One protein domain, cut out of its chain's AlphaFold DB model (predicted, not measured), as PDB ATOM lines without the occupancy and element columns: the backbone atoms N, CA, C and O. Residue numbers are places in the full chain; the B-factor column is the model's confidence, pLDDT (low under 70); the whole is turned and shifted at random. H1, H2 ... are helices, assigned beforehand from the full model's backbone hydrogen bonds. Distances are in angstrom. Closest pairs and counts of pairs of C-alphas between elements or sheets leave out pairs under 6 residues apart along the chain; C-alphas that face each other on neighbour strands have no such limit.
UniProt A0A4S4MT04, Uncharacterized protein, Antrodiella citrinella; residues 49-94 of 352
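Overview. This is residues 49 to 94 of the 352 residues of an uncharacterized protein of Antrodiella citrinella (UniProt A0A4S4MT04). Two long helices, H1 and then H2, meet near their ends at a tight link and spread from that corner as a wide V, nearly an L. Beyond the corner most of each helix stands free: residues 49 to 68 of H1 and residues 79 to 94 of H2 have no packing partner, and the outline is flat, with C-alpha spans of 45 by 28 by 7 A. The printed part has 46 residues with two named helices, in the order H1, H2, and no named strand; its class is all helix. The whole is extended, with a radius of gyration of the C-alphas of 15.9 A.

Arrangement. H1, residues 49 to 72, and H2, residues 75 to 94, are joined by a tight link of 2 residues, His 73 and Ser 74. The lines of the two helices are about perpendicular, at 73 degrees. They are close but not clearly touching, with 1 pair of C-alphas within 8 A. That closest pair is Ile 70 of H1 and Val 78 of H2, whose C-alphas are 7.1 A apart. The centres of H1 and H2 are 25.2 A apart. In H1 and H2 every O i to N i+4 pair is within hydrogen-bond range.

Along the chain. H1 begins at Ile 49, with its C-alpha at (-52.818, -62.287, 68.920), and ends at Gly 72, with its C-alpha at (-82.235, -59.653, 87.613); its length from first to last C-alpha is 35.0 A. H2 runs from Arg 75 to Gln 94, 28.4 A from first to last C-alpha, and the C-alpha of Gln 94 is at (-63.630, -43.452, 109.089).

Size, cuts and confidence. The two C-alphas farthest apart are those of Ile 49 and Gln 94, at 45.7 A. The printed part has no cut. The mean pLDDT of the printed part is 70.4, and 19 residues are under 70, among them residues 65 to 71 and residues 73 to 76.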
ATOM      1  N   ILE A  49     -51.484 -62.680  69.402       74.12
ATOM      2  CA  ILE A  49     -52.818 -62.287  68.920       74.12
ATOM      3  C   ILE A  49     -53.895 -63.190  69.532       74.12
ATOM      4  O   ILE A  49     -54.964 -62.707  69.907       74.12
ATOM      5  N   LYS A  50     -53.620 -64.495  69.653       83.81
ATOM      6  CA  LYS A  50     -54.557 -65.455  70.241       83.81
ATOM      7  C   LYS A  50     -54.808 -65.153  71.722       83.81
ATOM      8  O   LYS A  50     -55.965 -65.105  72.130       83.81
ATOM      9  N   ASP A  51     -53.756 -64.868  72.485       77.62
ATOM     10  CA  ASP A  51     -53.882 -64.540  73.909       77.62
ATOM     11  C   ASP A  51     -54.684 -63.243  74.120       77.62
ATOM     12  O   ASP A  51     -55.535 -63.170  75.006       77.62
ATOM     13  N   GLY A  52     -54.504 -62.243  73.248       74.31
ATOM     14  CA  GLY A  52     -55.316 -61.022  73.269       74.31
ATOM     15  C   GLY A  52     -56.808 -61.269  73.004       74.31
ATOM     16  O   GLY A  52     -57.663 -60.683  73.670       74.31
ATOM     17  N   ILE A  53     -57.138 -62.165  72.068       75.75
ATOM     18  CA  ILE A  53     -58.526 -62.538  71.747       75.75
ATOM     19  C   ILE A  53     -59.168 -63.326  72.897       75.75
ATOM     20  O   ILE A  53     -60.321 -63.068  73.246       75.75
ATOM     21  N   ASP A  54     -58.429 -64.245  73.520       77.00
ATOM     22  CA  ASP A  54     -58.931 -65.053  74.637       77.00
ATOM     23  C   ASP A  54     -59.206 -64.191  75.889       77.00
ATOM     24  O   ASP A  54     -60.218 -64.386  76.576       77.00
ATOM     25  N   ILE A  55     -58.380 -63.166  76.138       73.81
ATOM     26  CA  ILE A  55     -58.627 -62.155  77.181       73.81
ATOM     27  C   ILE A  55     -59.870 -61.321  76.846       73.81
ATOM     28  O   ILE A  55     -60.734 -61.136  77.706       73.81
ATOM     29  N   GLY A  56     -60.005 -60.862  75.595       70.56
ATOM     30  CA  GLY A  56     -61.171 -60.095  75.146       70.56
ATOM     31  C   GLY A  56     -62.485 -60.864  75.314       70.56
ATOM     32  O   GLY A  56     -63.449 -60.339  75.873       70.56
ATOM     33  N   ASN A  57     -62.509 -62.138  74.918       71.94
ATOM     34  CA  ASN A  57     -63.684 -62.999  75.056       71.94
ATOM     35  C   ASN A  57     -64.041 -63.275  76.524       71.94
ATOM     36  O   ASN A  57     -65.221 -63.270  76.883       71.94
ATOM     37  N   SER A  58     -63.038 -63.452  77.388       77.25
ATOM     38  CA  SER A  58     -63.251 -63.632  78.830       77.25
ATOM     39  C   SER A  58     -63.851 -62.377  79.476       77.25
ATOM     40  O   SER A  58     -64.767 -62.480  80.295       77.25
ATOM     41  N   LEU A  59     -63.401 -61.187  79.060       67.25
ATOM     42  CA  LEU A  59     -63.922 -59.909  79.550       67.25
ATOM     43  C   LEU A  59     -65.372 -59.670  79.098       67.25
ATOM     44  O   LEU A  59     -66.217 -59.261  79.896       67.25
ATOM     45  N   ILE A  60     -65.681 -59.977  77.834       69.56
ATOM     46  CA  ILE A  60     -67.039 -59.874  77.274       69.56
ATOM     47  C   ILE A  60     -67.991 -60.849  77.984       69.56
ATOM     48  O   ILE A  60     -69.116 -60.475  78.323       69.56
ATOM     49  N   GLY A  61     -67.537 -62.074  78.274       75.88
ATOM     50  CA  GLY A  61     -68.304 -63.053  79.049       75.88
ATOM     51  C   GLY A  61     -68.578 -62.591  80.484       75.88
ATOM     52  O   GLY A  61     -69.712 -62.683  80.961       75.88
ATOM     53  N   ALA A  62     -67.573 -62.023  81.156       69.69
ATOM     54  CA  ALA A  62     -67.728 -61.459  82.496       69.69
ATOM     55  C   ALA A  62     -68.710 -60.271  82.516       69.69
ATOM     56  O   ALA A  62     -69.578 -60.205  83.388       69.69
ATOM     57  N   ALA A  63     -68.640 -59.381  81.521       58.38
ATOM     58  CA  ALA A  63     -69.568 -58.261  81.374       58.38
ATOM     59  C   ALA A  63     -71.013 -58.725  81.098       58.38
ATOM     60  O   ALA A  63     -71.962 -58.152  81.636       58.38
ATOM     61  N   GLY A  64     -71.192 -59.791  80.309       70.06
ATOM     62  CA  GLY A  64     -72.501 -60.405  80.061       70.06
ATOM     63  C   GLY A  64     -73.144 -60.971  81.330       70.06
ATOM     64  O   GLY A  64     -74.316 -60.704  81.601       70.06
ATOM     65  N   ASN A  65     -72.362 -61.673  82.153       68.56
ATOM     66  CA  ASN A  65     -72.827 -62.212  83.433       68.56
ATOM     67  C   ASN A  65     -73.145 -61.098  84.442       68.56
ATOM     68  O   ASN A  65     -74.159 -61.166  85.135       68.56
ATOM     69  N   LEU A  66     -72.334 -60.036  84.480       61.81
ATOM     70  CA  LEU A  66     -72.591 -58.861  85.315       61.81
ATOM     71  C   LEU A  66     -73.893 -58.160  84.907       61.81
ATOM     72  O   LEU A  66     -74.707 -57.819  85.762       61.81
ATOM     73  N   LYS A  67     -74.141 -58.014  83.599       63.53
ATOM     74  CA  LYS A  67     -75.402 -57.471  83.083       63.53
ATOM     75  C   LYS A  67     -76.590 -58.315  83.533       63.53
ATOM     76  O   LYS A  67     -77.586 -57.747  83.960       63.53
ATOM     77  N   GLN A  68     -76.480 -59.643  83.488       67.56
ATOM     78  CA  GLN A  68     -77.554 -60.544  83.901       67.56
ATOM     79  C   GLN A  68     -77.869 -60.420  85.398       67.56
ATOM     80  O   GLN A  68     -79.042 -60.334  85.765       67.56
ATOM     81  N   VAL A  69     -76.837 -60.315  86.243       66.56
ATOM     82  CA  VAL A  69     -76.978 -60.065  87.688       66.56
ATOM     83  C   VAL A  69     -77.628 -58.701  87.952       66.56
ATOM     84  O   VAL A  69     -78.547 -58.610  88.762       66.56
ATOM     85  N   ILE A  70     -77.237 -57.654  87.222       61.12
ATOM     86  CA  ILE A  70     -77.798 -56.302  87.378       61.12
ATOM     87  C   ILE A  70     -79.244 -56.220  86.867       61.12
ATOM     88  O   ILE A  70     -80.067 -55.541  87.469       61.12
ATOM     89  N   THR A  71     -79.585 -56.909  85.774       67.38
ATOM     90  CA  THR A  71     -80.957 -56.909  85.231       67.38
ATOM     91  C   THR A  71     -81.925 -57.799  86.008       67.38
ATOM     92  O   THR A  71     -83.133 -57.632  85.860       67.38
ATOM     93  N   GLY A  72     -81.418 -58.752  86.798       73.19
ATOM     94  CA  GLY A  72     -82.235 -59.653  87.613       73.19
ATOM     95  C   GLY A  72     -82.725 -59.027  88.921       73.19
ATOM     96  O   GLY A  72     -83.768 -59.432  89.429       73.19
ATOM     97  N   HIS A  73     -82.012 -58.025  89.436       66.25
ATOM     98  CA  HIS A  73     -82.407 -57.274  90.622       66.25
ATOM     99  C   HIS A  73     -83.199 -56.030  90.226       66.25
ATOM    100  O   HIS A  73     -82.859 -55.326  89.272       66.25
ATOM    101  N   SER A  74     -84.287 -55.752  90.951       60.12
ATOM    102  CA  SER A  74     -85.046 -54.518  90.747       60.12
ATOM    103  C   SER A  74     -84.080 -53.339  90.894       60.12
ATOM    104  O   SER A  74     -83.278 -53.328  91.823       60.12
ATOM    105  N   ARG A  75     -84.119 -52.338  89.999       62.03
ATOM    106  CA  ARG A  75     -83.188 -51.182  90.032       62.03
ATOM    107  C   ARG A  75     -83.093 -50.526  91.417       62.03
ATOM    108  O   ARG A  75     -82.058 -49.968  91.763       62.03
ATOM    109  N   ARG A  76     -84.165 -50.638  92.203       63.25
ATOM    110  CA  ARG A  76     -84.237 -50.206  93.600       63.25
ATOM    111  C   ARG A  76     -83.294 -50.987  94.522       63.25
ATOM    112  O   ARG A  76     -82.586 -50.379  95.307       63.25
ATOM    113  N   GLU A  77     -83.232 -52.306  94.374       73.19
ATOM    114  CA  GLU A  77     -82.374 -53.195  95.169       73.19
ATOM    115  C   GLU A  77     -80.894 -52.976  94.850       73.19
ATOM    116  O   GLU A  77     -80.060 -52.977  95.748       73.19
ATOM    117  N   VAL A  78     -80.556 -52.739  93.577       74.44
ATOM    118  CA  VAL A  78     -79.174 -52.428  93.174       74.44
ATOM    119  C   VAL A  78     -78.730 -51.085  93.753       74.44
ATOM    120  O   VAL A  78     -77.605 -50.976  94.236       74.44
ATOM    121  N   GLY A  79     -79.620 -50.086  93.751       74.44
ATOM    122  CA  GLY A  79     -79.376 -48.798  94.400       74.44
ATOM    123  C   GLY A  79     -79.139 -48.955  95.900       74.44
ATOM    124  O   GLY A  79     -78.113 -48.513  96.399       74.44
ATOM    125  N   GLU A  80     -80.024 -49.665  96.603       75.06
ATOM    126  CA  GLU A  80     -79.887 -49.907  98.044       75.06
ATOM    127  C   GLU A  80     -78.605 -50.680  98.398       75.06
ATOM    128  O   GLU A  80     -77.947 -50.357  99.386       75.06
ATOM    129  N   LEU A  81     -78.200 -51.663  97.585       75.19
ATOM    130  CA  LEU A  81     -76.954 -52.407  97.790       75.19
ATOM    131  C   LEU A  81     -75.708 -51.549  97.546       75.19
ATOM    132  O   LEU A  81     -74.752 -51.657  98.309       75.19
ATOM    133  N   LEU A  82     -75.714 -50.699  96.514       71.19
ATOM    134  CA  LEU A  82     -74.613 -49.772  96.235       71.19
ATOM    135  C   LEU A  82     -74.490 -48.707  97.321       71.19
ATOM    136  O   LEU A  82     -73.389 -48.467  97.804       71.19
ATOM    137  N   THR A  83     -75.607 -48.111  97.744       72.50
ATOM    138  CA  THR A  83     -75.622 -47.129  98.834       72.50
ATOM    139  C   THR A  83     -75.125 -47.753 100.132       72.50
ATOM    140  O   THR A  83     -74.281 -47.164 100.797       72.50
ATOM    141  N   ARG A  84     -75.561 -48.976 100.461       76.31
ATOM    142  CA  ARG A  84     -75.107 -49.678 101.668       76.31
ATOM    143  C   ARG A  84     -73.630 -50.064 101.606       76.31
ATOM    144  O   ARG A  84     -72.938 -49.934 102.606       76.31
ATOM    145  N   ALA A  85     -73.142 -50.519 100.451       71.44
ATOM    146  CA  ALA A  85     -71.728 -50.839 100.262       71.44
ATOM    147  C   ALA A  85     -70.841 -49.589 100.370       71.44
ATOM    148  O   ALA A  85     -69.781 -49.646 100.987       71.44
ATOM    149  N   LEU A  86     -71.295 -48.457  99.821       74.69
ATOM    150  CA  LEU A  86     -70.617 -47.166  99.936       74.69
ATOM    151  C   LEU A  86     -70.595 -46.670 101.390       74.69
ATOM    152  O   LEU A  86     -69.565 -46.202 101.863       74.69
ATOM    153  N   GLU A  87     -71.717 -46.783 102.103       78.06
ATOM    154  CA  GLU A  87     -71.832 -46.399 103.513       78.06
ATOM    155  C   GLU A  87     -70.941 -47.271 104.410       78.06
ATOM    156  O   GLU A  87     -70.231 -46.752 105.269       78.06
ATOM    157  N   GLU A  88     -70.908 -48.585 104.176       75.81
ATOM    158  CA  GLU A  88     -70.048 -49.522 104.908       75.81
ATOM    159  C   GLU A  88     -68.557 -49.275 104.617       75.81
ATOM    160  O   GLU A  88     -67.743 -49.319 105.538       75.81
ATOM    161  N   GLU A  89     -68.188 -48.932 103.376       73.75
ATOM    162  CA  GLU A  89     -66.817 -48.529 103.037       73.75
ATOM    163  C   GLU A  89     -66.424 -47.201 103.701       73.75
ATOM    164  O   GLU A  89     -65.316 -47.079 104.231       73.75
ATOM    165  N   LEU A  90     -67.326 -46.214 103.709       68.31
ATOM    166  CA  LEU A  90     -67.105 -44.936 104.387       68.31
ATOM    167  C   LEU A  90     -66.921 -45.129 105.894       68.31
ATOM    168  O   LEU A  90     -65.959 -44.601 106.449       68.31
ATOM    169  N   MET A  91     -67.766 -45.937 106.543       69.50
ATOM    170  CA  MET A  91     -67.638 -46.240 107.974       69.50
ATOM    171  C   MET A  91     -66.351 -47.011 108.289       69.50
ATOM    172  O   MET A  91     -65.640 -46.657 109.227       69.50
ATOM    173  N   ALA A  92     -65.992 -48.010 107.476       70.69
ATOM    174  CA  ALA A  92     -64.773 -48.795 107.677       70.69
ATOM    175  C   ALA A  92     -63.487 -47.963 107.517       70.69
ATOM    176  O   ALA A  92     -62.472 -48.264 108.145       70.69
ATOM    177  N   ARG A  93     -63.507 -46.911 106.686       57.56
ATOM    178  CA  ARG A  93     -62.365 -45.998 106.508       57.56
ATOM    179  C   ARG A  93     -62.366 -44.848 107.512       57.56
ATOM    180  O   ARG A  93     -61.295 -44.343 107.838       57.56
ATOM    181  N   GLN A  94     -63.526 -44.465 108.041       56.31
ATOM    182  CA  GLN A  94     -63.630 -43.452 109.089       56.31
ATOM    183  C   GLN A  94     -62.981 -43.919 110.399       56.31
ATOM    184  O   GLN A  94     -62.272 -43.132 111.020       56.31
TER     185      GLN A  94